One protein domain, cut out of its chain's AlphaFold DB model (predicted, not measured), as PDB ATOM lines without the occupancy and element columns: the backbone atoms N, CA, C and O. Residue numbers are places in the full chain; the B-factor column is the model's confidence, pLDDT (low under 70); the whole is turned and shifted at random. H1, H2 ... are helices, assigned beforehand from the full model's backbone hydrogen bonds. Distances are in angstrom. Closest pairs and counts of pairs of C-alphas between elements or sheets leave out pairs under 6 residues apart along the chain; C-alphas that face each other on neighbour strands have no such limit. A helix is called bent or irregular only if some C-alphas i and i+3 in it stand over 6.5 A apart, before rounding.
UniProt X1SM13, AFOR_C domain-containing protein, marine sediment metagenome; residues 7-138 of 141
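This is residues 7 to 138 of the 141 residues of the protein "AFOR_C domain-containing protein" of marine sediment metagenome (UniProt X1SM13). Long helix H4 is crossed by H1 at residues 50 to 58, and the H7-H8 hairpin packs along its later part through H8. To one side lie H2 and H3; to the other, H6, H5 and long links make an arm, from which residues 87 to 92 stick out. The printed part has 132 residues with eight named helices, H1 to H8 in chain order, and no named strand: all helix. It is loose, with a radius of gyration of the C-alphas of 18.3 A, and flat, spanning 53 by 42 by 21 A.

H4, residues 47 to 67, touches H1, residues 7 to 17, about perpendicular at 85 degrees; their closest C-alphas, of Asn 10 and Gly 54, are 4.0 A apart. With residues 60 to 67 alone, H4 touches H8, residues 132 to 138, the same way at a shallow tilt of 27 degrees; the closest C-alphas, of Arg 67 and Ile 138, are 5.8 A apart. H7, residues 123 to 128, and H8 form a hairpin, opposite ways at a shallow tilt of 29 degrees; the closest C-alphas, of Leu 126 and Gly 132, are 5.6 A apart. H2, residues 22 to 26, only just touches H1, only at the corner, with 3 pairs of C-alphas within 8 A, the closest those of Thr 15 and Arg 22 at 6.8 A. H3, residues 34 to 41, is close to but not clearly touching H4. H6, residues 98 to 112, is apart from H4 and close to but not clearly touching H5, residues 80 to 83. H1, H3, H4, H6 and H7 have every O i to N i+4 pair within hydrogen-bond range; H2 has 0 of 1, with 1 of 2 O i to N i+3 pairs, H8 0 of 3, with 4 of 4, and H5 is too short.

H4 is 30.2 A long from C-alpha 47 at (262.837, 305.813, 253.182), H6 20.9 A and H1 15.5 A. H8 ends at C-alpha 138, (244.306, 292.703, 272.331). H2 is only just irregular: C-alphas 23 and 26 are 6.6 A apart.

The two C-alphas farthest apart, of Gly 42 and Thr 87, are 54.4 A apart. The printed part has no cut; H4 to H5 and H5 to H6 are long links. pLDDT is under 70 at residues 25 to 26 and 29 to 31.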
ATOM      1  N   ARG A   7     260.578 294.017 255.682       91.38
ATOM      2  CA  ARG A   7     260.803 295.355 255.095       91.38
ATOM      3  C   ARG A   7     260.050 295.525 253.781       91.38
ATOM      4  O   ARG A   7     259.442 296.568 253.552       91.38
ATOM      5  N   SER A   8     260.065 294.490 252.943       91.25
ATOM      6  CA  SER A   8     259.283 294.421 251.705       91.25
ATOM      7  C   SER A   8     257.788 294.558 252.011       91.25
ATOM      8  O   SER A   8     257.091 295.321 251.347       91.25
ATOM      9  N   GLN A   9     257.305 293.917 253.083       94.56
ATOM     10  CA  GLN A   9     255.902 294.022 253.498       94.56
ATOM     11  C   GLN A   9     255.523 295.409 254.011       94.56
ATOM     12  O   GLN A   9     254.472 295.925 253.638       94.56
ATOM     13  N   ASN A  10     256.401 296.051 254.779       94.81
ATOM     14  CA  ASN A  10     256.196 297.424 255.226       94.81
ATOM     15  C   ASN A  10     256.153 298.390 254.029       94.81
ATOM     16  O   ASN A  10     255.204 299.152 253.880       94.81
ATOM     17  N   SER A  11     257.126 298.312 253.116       91.56
ATOM     18  CA  SER A  11     257.136 299.137 251.898       91.56
ATOM     19  C   SER A  11     255.865 298.944 251.060       91.56
ATOM     20  O   SER A  11     255.274 299.902 250.554       91.56
ATOM     21  N   ASN A  12     255.403 297.697 250.959       90.75
ATOM     22  CA  ASN A  12     254.172 297.347 250.270       90.75
ATOM     23  C   ASN A  12     252.934 297.975 250.921       90.75
ATOM     24  O   ASN A  12     252.132 298.545 250.188       90.75
ATOM     25  N   ALA A  13     252.814 297.928 252.250       94.50
ATOM     26  CA  ALA A  13     251.694 298.521 252.982       94.50
ATOM     27  C   ALA A  13     251.619 300.047 252.799       94.50
ATOM     28  O   ALA A  13     250.542 300.600 252.556       94.50
ATOM     29  N   THR A  14     252.764 300.739 252.831       93.31
ATOM     30  CA  THR A  14     252.806 302.180 252.538       93.31
ATOM     31  C   THR A  14     252.410 302.455 251.092       93.31
ATOM     32  O   THR A  14     251.580 303.325 250.846       93.31
ATOM     33  N   THR A  15     252.942 301.682 250.138       91.50
ATOM     34  CA  THR A  15     252.624 301.828 248.706       91.50
ATOM     35  C   THR A  15     251.127 301.679 248.454       91.50
ATOM     36  O   THR A  15     250.534 302.542 247.808       91.50
ATOM     37  N   ASP A  16     250.499 300.647 249.018       92.06
ATOM     38  CA  ASP A  16     249.062 300.409 248.858       92.06
ATOM     39  C   ASP A  16     248.236 301.558 249.475       92.06
ATOM     40  O   ASP A  16     247.245 301.988 248.886       92.06
ATOM     41  N   SER A  17     248.703 302.156 250.579       94.06
ATOM     42  CA  SER A  17     248.067 303.333 251.200       94.06
ATOM     43  C   SER A  17     248.174 304.607 250.361       94.06
ATOM     44  O   SER A  17     247.311 305.477 250.450       94.06
ATOM     45  N   THR A  18     249.199 304.729 249.512       91.12
ATOM     46  CA  THR A  18     249.280 305.832 248.536       91.12
ATOM     47  C   THR A  18     248.334 305.646 247.351       91.12
ATOM     48  O   THR A  18     248.225 306.541 246.516       91.12
ATOM     49  N   THR A  19     247.669 304.486 247.239       88.69
ATOM     50  CA  THR A  19     246.864 304.049 246.081       88.69
ATOM     51  C   THR A  19     247.644 303.973 244.765       88.69
ATOM     52  O   THR A  19     247.073 303.783 243.689       88.69
ATOM     53  N   HIS A  20     248.972 304.087 244.830       86.25
ATOM     54  CA  HIS A  20     249.824 303.963 243.668       86.25
ATOM     55  C   HIS A  20     249.903 302.504 243.208       86.25
ATOM     56  O   HIS A  20     250.114 301.584 243.998       86.25
ATOM     57  N   CYS A  21     249.801 302.284 241.897       86.94
ATOM     58  CA  CYS A  21     249.978 300.959 241.320       86.94
ATOM     59  C   CYS A  21     251.396 300.435 241.584       86.94
ATOM     60  O   CYS A  21     252.361 300.954 241.035       86.94
ATOM     61  N   ARG A  22     251.542 299.337 242.334       80.56
ATOM     62  CA  ARG A  22     252.854 298.738 242.651       80.56
ATOM     63  C   ARG A  22     253.748 298.489 241.420       80.56
ATOM     64  O   ARG A  22     254.970 298.556 241.541       80.56
ATOM     65  N   PHE A  23     253.183 298.244 240.234       81.81
ATOM     66  CA  PHE A  23     253.966 298.074 238.999       81.81
ATOM     67  C   PHE A  23     254.667 299.360 238.534       81.81
ATOM     68  O   PHE A  23     255.725 299.282 237.912       81.81
ATOM     69  N   GLY A  24     254.124 300.530 238.878       75.00
ATOM     70  CA  GLY A  24     254.719 301.834 238.591       75.00
ATOM     71  C   GLY A  24     255.893 302.196 239.504       75.00
ATOM     72  O   GLY A  24     256.698 303.045 239.140       75.00
ATOM     73  N   GLY A  25     256.078 301.501 240.633       67.06
ATOM     74  CA  GLY A  25     257.159 301.790 241.583       67.06
ATOM     75  C   GLY A  25     258.566 301.699 240.976       67.06
ATOM     76  O   GLY A  25     259.461 302.430 241.389       67.06
ATOM     77  N   ARG A  26     258.760 300.866 239.940       64.31
ATOM     78  CA  ARG A  26     260.037 300.764 239.202       64.31
ATOM     79  C   ARG A  26     260.325 301.965 238.291       64.31
ATOM     80  O   ARG A  26     261.441 302.084 237.797       64.31
ATOM     81  N   ILE A  27     259.335 302.825 238.049       71.88
ATOM     82  CA  ILE A  27     259.426 303.970 237.134       71.88
ATOM     83  C   ILE A  27     259.968 305.211 237.861       71.88
ATOM     84  O   ILE A  27     260.617 306.047 237.241       71.88
ATOM     85  N   PHE A  28     259.791 305.320 239.182       70.19
ATOM     86  CA  PHE A  28     260.118 306.533 239.949       70.19
ATOM     87  C   PHE A  28     261.567 306.630 240.455       70.19
ATOM     88  O   PHE A  28     261.856 307.309 241.437       70.19
ATOM     89  N   GLY A  29     262.509 305.980 239.770       66.81
ATOM     90  CA  GLY A  29     263.938 306.144 240.042       66.81
ATOM     91  C   GLY A  29     264.375 305.687 241.442       66.81
ATOM     92  O   GLY A  29     263.780 304.798 242.043       66.81
ATOM     93  N   LYS A  30     265.478 306.262 241.943       64.44
ATOM     94  CA  LYS A  30     266.162 305.802 243.172       64.44
ATOM     95  C   LYS A  30     265.413 306.128 244.466       64.44
ATOM     96  O   LYS A  30     265.582 305.416 245.448       64.44
ATOM     97  N   THR A  31     264.634 307.203 244.477       69.69
ATOM     98  CA  THR A  31     263.871 307.674 245.642       69.69
ATOM     99  C   THR A  31     262.457 307.093 245.677       69.69
ATOM    100  O   THR A  31     261.819 307.060 246.727       69.69
ATOM    101  N   GLY A  32     261.976 306.540 244.560       78.62
ATOM    102  CA  GLY A  32     260.675 305.891 244.498       78.62
ATOM    103  C   GLY A  32     259.544 306.885 244.768       78.62
ATOM    104  O   GLY A  32     259.488 307.961 244.181       78.62
ATOM    105  N   LEU A  33     258.625 306.524 245.665       87.62
ATOM    106  CA  LEU A  33     257.450 307.343 245.980       87.62
ATOM    107  C   LEU A  33     257.715 308.473 246.988       87.62
ATOM    108  O   LEU A  33     256.854 309.335 247.142       87.62
ATOM    109  N   THR A  34     258.863 308.508 247.675       90.81
ATOM    110  CA  THR A  34     259.080 309.484 248.761       90.81
ATOM    111  C   THR A  34     259.118 310.922 248.259       90.81
ATOM    112  O   THR A  34     258.499 311.788 248.869       90.81
ATOM    113  N   ASP A  35     259.764 311.174 247.117       89.12
ATOM    114  CA  ASP A  35     259.852 312.525 246.545       89.12
ATOM    115  C   ASP A  35     258.483 313.013 246.063       89.12
ATOM    116  O   ASP A  35     258.127 314.174 246.256       89.12
ATOM    117  N   LEU A  36     257.686 312.109 245.484       89.69
ATOM    118  CA  LEU A  36     256.314 312.403 245.070       89.69
ATOM    119  C   LEU A  36     255.431 312.720 246.274       89.69
ATOM    120  O   LEU A  36     254.694 313.703 246.249       89.69
ATOM    121  N   LEU A  37     255.527 311.927 247.343       92.50
ATOM    122  CA  LEU A  37     254.800 312.188 248.580       92.50
ATOM    123  C   LEU A  37     255.181 313.544 249.174       92.50
ATOM    124  O   LEU A  37     254.295 314.313 249.533       92.50
ATOM    125  N   GLN A  38     256.472 313.877 249.215       94.44
ATOM    126  CA  GLN A  38     256.926 315.177 249.703       94.44
ATOM    127  C   GLN A  38     256.422 316.335 248.838       94.44
ATOM    128  O   GLN A  38     255.941 317.330 249.380       94.44
ATOM    129  N   ALA A  39     256.466 316.198 247.513       92.31
ATOM    130  CA  ALA A  39     255.962 317.213 246.593       92.31
ATOM    131  C   ALA A  39     254.441 317.424 246.713       92.31
ATOM    132  O   ALA A  39     253.976 318.557 246.618       92.31
ATOM    133  N   ILE A  40     253.670 316.353 246.930       93.62
ATOM    134  CA  ILE A  40     252.203 316.405 247.009       93.62
ATOM    135  C   ILE A  40     251.725 316.877 248.385       93.62
ATOM    136  O   ILE A  40     250.841 317.725 248.467       93.62
ATOM    137  N   THR A  41     252.267 316.319 249.473       95.12
ATOM    138  CA  THR A  41     251.761 316.595 250.828       95.12
ATOM    139  C   THR A  41     252.451 317.777 251.499       95.12
ATOM    140  O   THR A  41     251.993 318.211 252.551       95.12
ATOM    141  N   GLY A  42     253.588 318.242 250.971       95.75
ATOM    142  CA  GLY A  42     254.429 319.261 251.607       95.75
ATOM    143  C   GLY A  42     255.133 318.797 252.890       95.75
ATOM    144  O   GLY A  42     255.757 319.608 253.567       95.75
ATOM    145  N   ASN A  43     255.052 317.505 253.229       94.88
ATOM    146  CA  ASN A  43     255.697 316.937 254.415       94.88
ATOM    147  C   ASN A  43     257.036 316.316 254.035       94.88
ATOM    148  O   ASN A  43     257.191 315.790 252.936       94.88
ATOM    149  N   THR A  44     257.982 316.301 254.966       94.62
ATOM    150  CA  THR A  44     259.242 315.583 254.770       94.62
ATOM    151  C   THR A  44     258.987 314.082 254.676       94.62
ATOM    152  O   THR A  44     258.435 313.487 255.604       94.62
ATOM    153  N   TRP A  45     259.450 313.462 253.592       94.44
ATOM    154  CA  TRP A  45     259.431 312.011 253.421       94.44
ATOM    155  C   TRP A  45     260.831 311.492 253.118       94.44
ATOM    156  O   TRP A  45     261.576 312.051 252.321       94.44
ATOM    157  N   ASN A  46     261.186 310.380 253.751       92.81
ATOM    158  CA  ASN A  46     262.393 309.617 253.457       92.81
ATOM    159  C   ASN A  46     262.082 308.117 253.570       92.81
ATOM    160  O   ASN A  46     260.977 307.735 253.963       92.81
ATOM    161  N   GLN A  47     263.043 307.265 253.210       91.25
ATOM    162  CA  GLN A  47     262.837 305.813 253.182       91.25
ATOM    163  C   GLN A  47     262.529 305.223 254.567       91.25
ATOM    164  O   GLN A  47     261.713 304.310 254.665       91.25
ATOM    165  N   ASP A  48     263.110 305.763 255.638       93.88
ATOM    166  CA  ASP A  48     262.865 305.272 256.997       93.88
ATOM    167  C   ASP A  48     261.443 305.601 257.462       93.88
ATOM    168  O   ASP A  48     260.735 304.717 257.942       93.88
ATOM    169  N   LEU A  49     260.979 306.836 257.243       95.12
ATOM    170  CA  LEU A  49     259.594 307.240 257.513       95.12
ATOM    171  C   LEU A  49     258.602 306.442 256.662       95.12
ATOM    172  O   LEU A  49     257.544 306.042 257.149       95.12
ATOM    173  N   TYR A  50     258.959 306.174 255.405       93.88
ATOM    174  CA  TYR A  50     258.155 305.366 254.495       93.88
ATOM    175  C   TYR A  50     257.993 303.930 255.008       93.88
ATOM    176  O   TYR A  50     256.878 303.411 255.050       93.88
ATOM    177  N   LEU A  51     259.083 303.294 255.448       94.75
ATOM    178  CA  LEU A  51     259.050 301.953 256.032       94.75
ATOM    179  C   LEU A  51     258.353 301.932 257.399       94.75
ATOM    180  O   LEU A  51     257.601 301.000 257.670       94.75
ATOM    181  N   GLN A  52     258.550 302.950 258.238       97.06
ATOM    182  CA  GLN A  52     257.905 303.052 259.549       97.06
ATOM    183  C   GLN A  52     256.383 303.219 259.424       97.06
ATOM    184  O   GLN A  52     255.632 302.618 260.194       97.06
ATOM    185  N   ALA A  53     255.909 303.997 258.444       97.19
ATOM    186  CA  ALA A  53     254.481 304.110 258.147       97.19
ATOM    187  C   ALA A  53     253.881 302.741 257.789       97.19
ATOM    188  O   ALA A  53     252.834 302.364 258.313       97.19
ATOM    189  N   GLY A  54     254.593 301.966 256.975       96.88
ATOM    190  CA  GLY A  54     254.198 300.621 256.579       96.88
ATOM    191  C   GLY A  54     254.211 299.623 257.729       96.88
ATOM    192  O   GLY A  54     253.284 298.830 257.869       96.88
ATOM    193  N   GLU A  55     255.225 299.693 258.595       98.12
ATOM    194  CA  GLU A  55     255.302 298.871 259.806       98.12
ATOM    195  C   GLU A  55     254.118 299.142 260.740       98.12
ATOM    196  O   GLU A  55     253.535 298.200 261.283       98.12
ATOM    197  N   ARG A  56     253.726 300.417 260.885       98.69
ATOM    198  CA  ARG A  56     252.533 300.828 261.634       98.69
ATOM    199  C   ARG A  56     251.265 300.224 261.032       98.69
ATOM    200  O   ARG A  56     250.490 299.619 261.763       98.69
ATOM    201  N   ILE A  57     251.064 300.349 259.720       98.38
ATOM    202  CA  ILE A  57     249.879 299.802 259.039       98.38
ATOM    203  C   ILE A  57     249.806 298.283 259.225       98.38
ATOM    204  O   ILE A  57     248.802 297.769 259.711       98.38
ATOM    205  N   PHE A  58     250.900 297.573 258.944       97.94
ATOM    206  CA  PHE A  58     250.925 296.114 259.022       97.94
ATOM    207  C   PHE A  58     250.670 295.607 260.449       97.94
ATOM    208  O   PHE A  58     249.980 294.608 260.654       97.94
ATOM    209  N   ASN A  59     251.222 296.278 261.466       98.44
ATOM    210  CA  ASN A  59     250.957 295.904 262.856       98.44
ATOM    211  C   ASN A  59     249.504 296.180 263.252       98.44
ATOM    212  O   ASN A  59     248.921 295.358 263.950       98.44
ATOM    213  N   LEU A  60     248.900 297.272 262.779       98.69
ATOM    214  CA  LEU A  60     247.483 297.544 263.023       98.69
ATOM    215  C   LEU A  60     246.581 296.468 262.394       98.69
ATOM    216  O   LEU A  60     245.667 295.977 263.055       98.69
ATOM    217  N   GLU A  61     246.878 296.038 261.165       98.12
ATOM    218  CA  GLU A  61     246.201 294.908 260.512       98.12
ATOM    219  C   GLU A  61     246.376 293.605 261.304       98.12
ATOM    220  O   GLU A  61     245.409 292.869 261.515       98.12
ATOM    221  N   LYS A  62     247.587 293.324 261.813       97.88
ATOM    222  CA  LYS A  62     247.825 292.160 262.682       97.88
ATOM    223  C   LYS A  62     247.019 292.247 263.975       97.88
ATOM    224  O   LYS A  62     246.461 291.231 264.379       97.88
ATOM    225  N   CYS A  63     246.940 293.416 264.616       98.56
ATOM    226  CA  CYS A  63     246.128 293.607 265.819       98.56
ATOM    227  C   CYS A  63     244.648 293.349 265.535       98.56
ATOM    228  O   CYS A  63     244.012 292.639 266.310       98.56
ATOM    229  N   PHE A  64     244.125 293.860 264.416       98.50
ATOM    230  CA  PHE A  64     242.759 293.578 263.979       98.50
ATOM    231  C   PHE A  64     242.545 292.070 263.805       98.50
ATOM    232  O   PHE A  64     241.710 291.490 264.489       98.50
ATOM    233  N   ASN A  65     243.363 291.406 262.982       98.06
ATOM    234  CA  ASN A  65     243.231 289.969 262.734       98.06
ATOM    235  C   ASN A  65     243.340 289.150 264.029       98.06
ATOM    236  O   ASN A  65     242.561 288.226 264.245       98.06
ATOM    237  N   TYR A  66     244.276 289.501 264.916       98.19
ATOM    238  CA  TYR A  66     244.435 288.839 266.208       98.19
ATOM    239  C   TYR A  66     243.194 289.020 267.094       98.19
ATOM    240  O   TYR A  66     242.721 288.050 267.690       98.19
ATOM    241  N   ARG A  67     242.614 290.225 267.146       98.00
ATOM    242  CA  ARG A  67     241.361 290.472 267.870       98.00
ATOM    243  C   ARG A  67     240.217 289.608 267.331       98.00
ATOM    244  O   ARG A  67     239.496 289.011 268.120       98.00
ATOM    245  N   GLU A  68     240.126 289.463 266.011       98.00
ATOM    246  CA  GLU A  68     239.095 288.659 265.334       98.00
ATOM    247  C   GLU A  68     239.361 287.139 265.350       98.00
ATOM    248  O   GLU A  68     238.634 286.370 264.727       98.00
ATOM    249  N   GLY A  69     240.385 286.675 266.075       97.12
ATOM    250  CA  GLY A  69     240.615 285.245 266.303       97.12
ATOM    251  C   GLY A  69     241.717 284.605 265.458       97.12
ATOM    252  O   GLY A  69     241.963 283.416 265.624       97.12
ATOM    253  N   PHE A  70     242.433 285.363 264.626       97.00
ATOM    254  CA  PHE A  70     243.585 284.849 263.882       97.00
ATOM    255  C   PHE A  70     244.744 284.506 264.829       97.00
ATOM    256  O   PHE A  70     245.147 285.315 265.675       97.00
ATOM    257  N   ARG A  71     245.300 283.304 264.704       95.56
ATOM    258  CA  ARG A  71     246.344 282.760 265.581       95.56
ATOM    259  C   ARG A  71     247.468 282.129 264.774       95.56
ATOM    260  O   ARG A  71     247.413 281.992 263.559       95.56
ATOM    261  N   ARG A  72     248.494 281.667 265.492       95.25
ATOM    262  CA  ARG A  72     249.649 280.978 264.907       95.25
ATOM    263  C   ARG A  72     249.278 279.798 263.999       95.25
ATOM    264  O   ARG A  72     250.006 279.514 263.056       95.25
ATOM    265  N   ILE A  73     248.197 279.083 264.310       95.38
ATOM    266  CA  ILE A  73     247.756 277.926 263.518       95.38
ATOM    267  C   ILE A  73     247.271 278.323 262.117       95.38
ATOM    268  O   ILE A  73     247.393 277.527 261.189       95.38
ATOM    269  N   ASP A  74     246.793 279.559 261.963       95.50
ATOM    270  CA  ASP A  74     246.307 280.106 260.696       95.50
ATOM    271  C   ASP A  74     247.462 280.622 259.814       95.50
ATOM    272  O   ASP A  74     247.343 280.673 258.590       95.50
ATOM    273  N   ASP A  75     248.617 280.929 260.417       93.94
ATOM    274  CA  ASP A  75     249.870 281.304 259.746       93.94
ATOM    275  C   ASP A  75     250.613 280.058 259.190       93.94
ATOM    276  O   ASP A  75     251.766 279.770 259.530       93.94
ATOM    277  N   SER A  76     249.945 279.283 258.328       94.38
ATOM    278  CA  SER A  76     250.491 278.065 257.710       94.38
ATOM    279  C   SER A  76     250.238 278.002 256.202       94.38
ATOM    280  O   SER A  76     249.373 278.676 255.647       94.38
ATOM    281  N   LEU A  77     251.008 277.156 255.518       95.19
ATOM    282  CA  LEU A  77     250.788 276.830 254.112       95.19
ATOM    283  C   LEU A  77     249.796 275.662 253.974       95.19
ATOM    284  O   LEU A  77     249.687 274.839 254.890       95.19
ATOM    285  N   PRO A  78     249.111 275.538 252.824       96.06
ATOM    286  CA  PRO A  78     248.338 274.345 252.497       96.06
ATOM    287  C   PRO A  78     249.171 273.056 252.586       96.06
ATOM    288  O   PRO A  78     250.343 273.042 252.210       96.06
ATOM    289  N   GLU A  79     248.541 271.955 253.008       96.88
ATOM    290  CA  GLU A  79     249.196 270.662 253.284       96.88
ATOM    291  C   GLU A  79     250.106 270.176 252.151       96.88
ATOM    292  O   GLU A  79     251.220 269.711 252.391       96.88
ATOM    293  N   ARG A  80     249.663 270.370 250.907       97.12
ATOM    294  CA  ARG A  80     250.387 269.957 249.707       97.12
ATOM    295  C   ARG A  80     251.813 270.493 249.608       97.12
ATOM    296  O   ARG A  80     252.670 269.809 249.071       97.12
ATOM    297  N   PHE A  81     252.100 271.677 250.155       96.50
ATOM    298  CA  PHE A  81     253.461 272.224 250.140       96.50
ATOM    299  C   PHE A  81     254.443 271.387 250.973       96.50
ATOM    300  O   PHE A  81     255.651 271.459 250.749       96.50
ATOM    301  N   PHE A  82     253.935 270.597 251.921       97.50
ATOM    302  CA  PHE A  82     254.726 269.737 252.798       97.50
ATOM    303  C   PHE A  82     254.725 268.265 252.364       97.50
ATOM    304  O   PHE A  82     255.598 267.518 252.800       97.50
ATOM    305  N   THR A  83     253.759 267.834 251.547       97.62
ATOM    306  CA  THR A  83     253.537 266.409 251.235       97.62
ATOM    307  C   THR A  83     253.600 266.064 249.751       97.62
ATOM    308  O   THR A  83     253.956 264.934 249.422       97.62
ATOM    309  N   GLU A  84     253.289 266.998 248.850       97.62
ATOM    310  CA  GLU A  84     253.268 266.767 247.404       97.62
ATOM    311  C   GLU A  84     254.555 267.314 246.765       97.62
ATOM    312  O   GLU A  84     254.672 268.525 246.558       97.62
ATOM    313  N   PRO A  85     255.541 266.460 246.432       97.06
ATOM    314  CA  PRO A  85     256.767 266.920 245.800       97.06
ATOM    315  C   PRO A  85     256.516 267.431 244.382       97.06
ATOM    316  O   PRO A  85     255.684 266.893 243.643       97.06
ATOM    317  N   PHE A  86     257.315 268.407 243.946       95.50
ATOM    318  CA  PHE A  86     257.317 268.797 242.537       95.50
ATOM    319  C   PHE A  86     257.634 267.598 241.636       95.50
ATOM    320  O   PHE A  86     258.588 266.853 241.868       95.50
ATOM    321  N   THR A  87     256.854 267.428 240.569       96.69
ATOM    322  CA  THR A  87     256.967 266.279 239.657       96.69
ATOM    323  C   THR A  87     257.958 266.513 238.516       96.69
ATOM    324  O   THR A  87     258.488 265.553 237.948       96.69
ATOM    325  N   VAL A  88     258.243 267.778 238.196       96.06
ATOM    326  CA  VAL A  88     259.062 268.207 237.055       96.06
ATOM    327  C   VAL A  88     259.942 269.410 237.406       96.06
ATOM    328  O   VAL A  88     259.703 270.109 238.389       96.06
ATOM    329  N   GLY A  89     260.941 269.670 236.562       96.31
ATOM    330  CA  GLY A  89     261.806 270.846 236.654       96.31
ATOM    331  C   GLY A  89     262.977 270.713 237.639       96.31
ATOM    332  O   GLY A  89     263.182 269.651 238.229       96.31
ATOM    333  N   PRO A  90     263.761 271.794 237.823       96.38
ATOM    334  CA  PRO A  90     265.003 271.774 238.609       96.38
ATOM    335  C   PRO A  90     264.819 271.456 240.097       96.38
ATOM    336  O   PRO A  90     265.762 271.031 240.752       96.38
ATOM    337  N   GLN A  91     263.614 271.668 240.629       95.19
ATOM    338  CA  GLN A  91     263.257 271.412 242.029       95.19
ATOM    339  C   GLN A  91     262.442 270.112 242.185       95.19
ATOM    340  O   GLN A  91     261.748 269.938 243.183       95.19
ATOM    341  N   LYS A  92     262.470 269.200 241.198       97.12
ATOM    342  CA  LYS A  92     261.749 267.917 241.261       97.12
ATOM    343  C   LYS A  92     262.095 267.162 242.550       97.12
ATOM    344  O   LYS A  92     263.263 267.001 242.884       97.12
ATOM    345  N   GLY A  93     261.071 266.671 243.245       96.69
ATOM    346  CA  GLY A  93     261.213 265.990 244.533       96.69
ATOM    347  C   GLY A  93     261.188 266.920 245.749       96.69
ATOM    348  O   GLY A  93     261.048 266.428 246.866       96.69
ATOM    349  N   ALA A  94     261.298 268.240 245.567       96.56
ATOM    350  CA  ALA A  94     261.304 269.177 246.682       96.56
ATOM    351  C   ALA A  94     259.916 269.301 247.325       96.56
ATOM    352  O   ALA A  94     258.907 269.456 246.634       96.56
ATOM    353  N   VAL A  95     259.911 269.294 248.656       97.31
ATOM    354  CA  VAL A  95     258.806 269.701 249.531       97.31
ATOM    355  C   VAL A  95     259.355 270.655 250.586       97.31
ATOM    356  O   VAL A  95     260.550 270.638 250.893       97.31
ATOM    357  N   ILE A  96     258.491 271.474 251.175       96.56
ATOM    358  CA  ILE A  96     258.878 272.313 252.308       96.56
ATOM    359  C   ILE A  96     259.006 271.432 253.551       96.56
ATOM    360  O   ILE A  96     258.121 270.646 253.884       96.56
ATOM    361  N   ASN A  97     260.107 271.585 254.283       97.06
ATOM    362  CA  ASN A  97     260.270 270.918 255.566       97.06
ATOM    363  C   ASN A  97     259.493 271.669 256.662       97.06
ATOM    364  O   ASN A  97     259.727 272.854 256.896       97.06
ATOM    365  N   ARG A  98     258.607 270.973 257.384       96.44
ATOM    366  CA  ARG A  98     257.778 271.569 258.453       96.44
ATOM    367  C   ARG A  98     258.580 272.190 259.592       96.44
ATOM    368  O   ARG A  98     258.182 273.221 260.126       96.44
ATOM    369  N   LYS A  99     259.684 271.556 259.990       97.00
ATOM    370  CA  LYS A  99     260.524 272.032 261.094       97.00
ATOM    371  C   LYS A  99     261.249 273.314 260.696       97.00
ATOM    372  O   LYS A  99     261.244 274.269 261.468       97.00
ATOM    373  N   GLU A 100     261.795 273.353 259.483       97.00
ATOM    374  CA  GLU A 100     262.434 274.560 258.947       97.00
ATOM    375  C   GLU A 100     261.417 275.681 258.716       97.00
ATOM    376  O   GLU A 100     261.686 276.822 259.076       97.00
ATOM    377  N   PHE A 101     260.213 275.366 258.223       96.56
ATOM    378  CA  PHE A 101     259.125 276.341 258.113       96.56
ATOM    379  C   PHE A 101     258.746 276.925 259.479       96.56
ATOM    380  O   PHE A 101     258.663 278.140 259.627       96.56
ATOM    381  N   LYS A 102     258.586 276.083 260.509       95.88
ATOM    382  CA  LYS A 102     258.296 276.552 261.870       95.88
ATOM    383  C   LYS A 102     259.378 277.511 262.375       95.88
ATOM    384  O   LYS A 102     259.039 278.568 262.895       95.88
ATOM    385  N   LYS A 103     260.653 277.161 262.177       96.88
ATOM    386  CA  LYS A 103     261.801 277.995 262.560       96.88
ATOM    387  C   LYS A 103     261.833 279.320 261.793       96.88
ATOM    388  O   LYS A 103     262.115 280.357 262.383       96.88
ATOM    389  N   LEU A 104     261.521 279.299 260.496       95.38
ATOM    390  CA  LEU A 104     261.394 280.510 259.685       95.38
ATOM    391  C   LEU A 104     260.307 281.436 260.246       95.38
ATOM    392  O   LEU A 104     260.544 282.633 260.383       95.38
ATOM    393  N   MET A 105     259.152 280.882 260.620       96.19
ATOM    394  CA  MET A 105     258.069 281.657 261.230       96.19
ATOM    395  C   MET A 105     258.447 282.199 262.615       96.19
ATOM    396  O   MET A 105     258.147 283.351 262.908       96.19
ATOM    397  N   ASP A 106     259.155 281.421 263.442       96.75
ATOM    398  CA  ASP A 106     259.669 281.880 264.745       96.75
ATOM    399  C   ASP A 106     260.590 283.096 264.588       96.75
ATOM    400  O   ASP A 106     260.419 284.097 265.285       96.75
ATOM    401  N   ASN A 107     261.516 283.034 263.626       96.19
ATOM    402  CA  ASN A 107     262.402 284.150 263.298       96.19
ATOM    403  C   ASN A 107     261.614 285.365 262.803       96.19
ATOM    404  O   ASN A 107     261.869 286.481 263.242       96.19
ATOM    405  N   TYR A 108     260.634 285.149 261.923       96.38
ATOM    406  CA  TYR A 108     259.789 286.220 261.405       96.38
ATOM    407  C   TYR A 108     259.016 286.938 262.523       96.38
ATOM    408  O   TYR A 108     258.977 288.166 262.548       96.38
ATOM    409  N   TYR A 109     258.448 286.205 263.485       97.19
ATOM    410  CA  TYR A 109     257.780 286.818 264.639       97.19
ATOM    411  C   TYR A 109     258.757 287.597 265.517       97.19
ATOM    412  O   TYR A 109     258.441 288.707 265.932       97.19
ATOM    413  N   THR A 110     259.969 287.080 265.730       96.88
ATOM    414  CA  THR A 110     261.019 287.816 266.445       96.88
ATOM    415  C   THR A 110     261.412 289.107 265.729       96.88
ATOM    416  O   THR A 110     261.499 290.147 266.374       96.88
ATOM    417  N   GLU A 111     261.597 289.088 264.407       96.12
ATOM    418  CA  GLU A 111     261.912 290.292 263.620       96.12
ATOM    419  C   GLU A 111     260.798 291.345 263.688       96.12
ATOM    420  O   GLU A 111     261.061 292.548 263.641       96.12
ATOM    421  N   ARG A 112     259.548 290.896 263.822       96.75
ATOM    422  CA  ARG A 112     258.370 291.751 263.992       96.75
ATOM    423  C   ARG A 112     258.164 292.254 265.421       96.75
ATOM    424  O   ARG A 112     257.327 293.133 265.617       96.75
ATOM    425  N   ASP A 113     258.918 291.730 266.386       97.88
ATOM    426  CA  ASP A 113     258.690 291.902 267.824       97.88
ATOM    427  C   ASP A 113     257.282 291.438 268.253       97.88
ATOM    428  O   ASP A 113     256.500 292.146 268.894       97.88
ATOM    429  N   TRP A 114     256.924 290.238 267.799       97.81
ATOM    430  CA  TRP A 114     255.700 289.531 268.155       97.81
ATOM    431  C   TRP A 114     256.039 288.312 269.014       97.81
ATOM    432  O   TRP A 114     257.073 287.665 268.831       97.81
ATOM    433  N   ASP A 115     255.138 287.956 269.924       97.25
ATOM    434  CA  ASP A 115     255.285 286.746 270.726       97.25
ATOM    435  C   ASP A 115     255.244 285.499 269.830       97.25
ATOM    436  O   ASP A 115     254.322 285.315 269.035       97.25
ATOM    437  N   GLN A 116     256.232 284.612 269.959       96.50
ATOM    438  CA  GLN A 116     256.338 283.450 269.077       96.50
ATOM    439  C   GLN A 116     255.179 282.465 269.266       96.50
ATOM    440  O   GLN A 116     254.789 281.808 268.311       96.50
ATOM    441  N   ASN A 117     254.583 282.335 270.449       94.25
ATOM    442  CA  ASN A 117     253.547 281.321 270.669       94.25
ATOM    443  C   ASN A 117     252.165 281.805 270.219       94.25
ATOM    444  O   ASN A 117     251.432 281.084 269.541       94.25
ATOM    445  N   THR A 118     251.826 283.036 270.580       95.06
ATOM    446  CA  THR A 118     250.516 283.655 270.354       95.06
ATOM    447  C   THR A 118     250.460 284.448 269.052       95.06
ATOM    448  O   THR A 118     249.384 284.583 268.475       95.06
ATOM    449  N   THR A 119     251.600 284.923 268.539       96.50
ATOM    450  CA  THR A 119     251.739 285.897 267.434       96.50
ATOM    451  C   THR A 119     251.226 287.300 267.757       96.50
ATOM    452  O   THR A 119     251.047 288.118 266.853       96.50
ATOM    453  N   ARG A 120     250.984 287.598 269.038       97.69
ATOM    454  CA  ARG A 120     250.541 288.921 269.479       97.69
ATOM    455  C   ARG A 120     251.707 289.918 269.406       97.69
ATOM    456  O   ARG A 120     252.771 289.611 269.948       97.69
ATOM    457  N   PRO A 121     251.533 291.099 268.791       98.12
ATOM    458  CA  PRO A 121     252.549 292.150 268.837       98.12
ATOM    459  C   PRO A 121     252.879 292.581 270.272       98.12
ATOM    460  O   PRO A 121     251.980 292.638 271.118       98.12
ATOM    461  N   SER A 122     254.150 292.888 270.554       98.12
ATOM    462  CA  SER A 122     254.573 293.377 271.871       98.12
ATOM    463  C   SER A 122     253.979 294.758 272.176       98.12
ATOM    464  O   SER A 122     253.675 295.557 271.280       98.12
ATOM    465  N   ARG A 123     253.826 295.073 273.468       98.25
ATOM    466  CA  ARG A 123     253.346 296.392 273.904       98.25
ATOM    467  C   ARG A 123     254.326 297.485 273.479       98.25
ATOM    468  O   ARG A 123     253.907 298.555 273.042       98.25
ATOM    469  N   GLU A 124     255.617 297.203 273.599       98.25
ATOM    470  CA  GLU A 124     256.725 298.096 273.279       98.25
ATOM    471  C   GLU A 124     256.739 298.424 271.781       98.25
ATOM    472  O   GLU A 124     256.806 299.600 271.408       98.25
ATOM    473  N   LYS A 125     256.571 297.413 270.915       98.06
ATOM    474  CA  LYS A 125     256.457 297.595 269.465       98.06
ATOM    475  C   LYS A 125     255.277 298.486 269.111       98.06
ATOM    476  O   LYS A 125     255.456 299.470 268.394       98.06
ATOM    477  N   LEU A 126     254.088 298.191 269.637       98.62
ATOM    478  CA  LEU A 126     252.892 298.987 269.350       98.62
ATOM    479  C   LEU A 126     253.025 300.425 269.855       98.62
ATOM    480  O   LEU A 126     252.687 301.358 269.126       98.62
ATOM    481  N   ALA A 127     253.585 300.635 271.047       98.38
ATOM    482  CA  ALA A 127     253.864 301.973 271.563       98.38
ATOM    483  C   ALA A 127     254.831 302.747 270.649       98.38
ATOM    484  O   ALA A 127     254.552 303.896 270.306       98.38
ATOM    485  N   SER A 128     255.908 302.103 270.179       98.06
ATOM    486  CA  SER A 128     256.895 302.719 269.275       98.06
ATOM    487  C   SER A 128     256.303 303.158 267.928       98.06
ATOM    488  O   SER A 128     256.793 304.097 267.302       98.06
ATOM    489  N   LEU A 129     255.217 302.509 267.496       98.31
ATOM    490  CA  LEU A 129     254.508 302.803 266.252       98.31
ATOM    491  C   LEU A 129     253.329 303.769 266.443       98.31
ATOM    492  O   LEU A 129     252.670 304.107 265.462       98.31
ATOM    493  N   GLY A 130     253.054 304.237 267.666       98.38
ATOM    494  CA  GLY A 130     251.885 305.075 267.962       98.38
ATOM    495  C   GLY A 130     250.561 304.301 267.999       98.38
ATOM    496  O   GLY A 130     249.497 304.891 267.851       98.38
ATOM    497  N   LEU A 131     250.617 302.983 268.197       98.62
ATOM    498  CA  LEU A 131     249.476 302.062 268.238       98.62
ATOM    499  C   LEU A 131     249.133 301.614 269.665       98.62
ATOM    500  O   LEU A 131     248.571 300.539 269.864       98.62
ATOM    501  N   GLY A 132     249.454 302.422 270.679       98.12
ATOM    502  CA  GLY A 132     249.167 302.085 272.080       98.12
ATOM    503  C   GLY A 132     247.687 301.777 272.344       98.12
ATOM    504  O   GLY A 132     247.379 300.922 273.164       98.12
ATOM    505  N   PHE A 133     246.772 302.400 271.595       98.25
ATOM    506  CA  PHE A 133     245.338 302.099 271.663       98.25
ATOM    507  C   PHE A 133     245.003 300.674 271.191       98.25
ATOM    508  O   PHE A 133     244.121 300.038 271.753       98.25
ATOM    509  N   ALA A 134     245.719 300.141 270.195       98.25
ATOM    510  CA  ALA A 134     245.472 298.800 269.667       98.25
ATOM    511  C   ALA A 134     245.931 297.707 270.644       98.25
ATOM    512  O   ALA A 134     245.370 296.615 270.651       98.25
ATOM    513  N   TRP A 135     246.919 297.999 271.499       98.19
ATOM    514  CA  TRP A 135     247.326 297.094 272.576       98.19
ATOM    515  C   TRP A 135     246.183 296.836 273.564       98.19
ATOM    516  O   TRP A 135     245.959 295.696 273.972       98.19
ATOM    517  N   GLU A 136     245.438 297.881 273.927       98.00
ATOM    518  CA  GLU A 136     244.334 297.783 274.887       98.00
ATOM    519  C   GLU A 136     243.230 296.829 274.408       98.00
ATOM    520  O   GLU A 136     242.648 296.115 275.224       98.00
ATOM    521  N   GLU A 137     243.028 296.742 273.092       97.44
ATOM    522  CA  GLU A 137     242.059 295.852 272.443       97.44
ATOM    523  C   GLU A 137     242.480 294.372 272.459       97.44
ATOM    524  O   GLU A 137     241.625 293.493 272.403       97.44
ATOM    525  N   ILE A 138     243.787 294.072 272.522       97.44
ATOM    526  CA  ILE A 138     244.306 292.703 272.331       97.44
ATOM    527  C   ILE A 138     245.011 292.106 273.553       97.44
ATOM    528  O   ILE A 138     245.282 290.907 273.574       97.44
TER     529      ILE A 138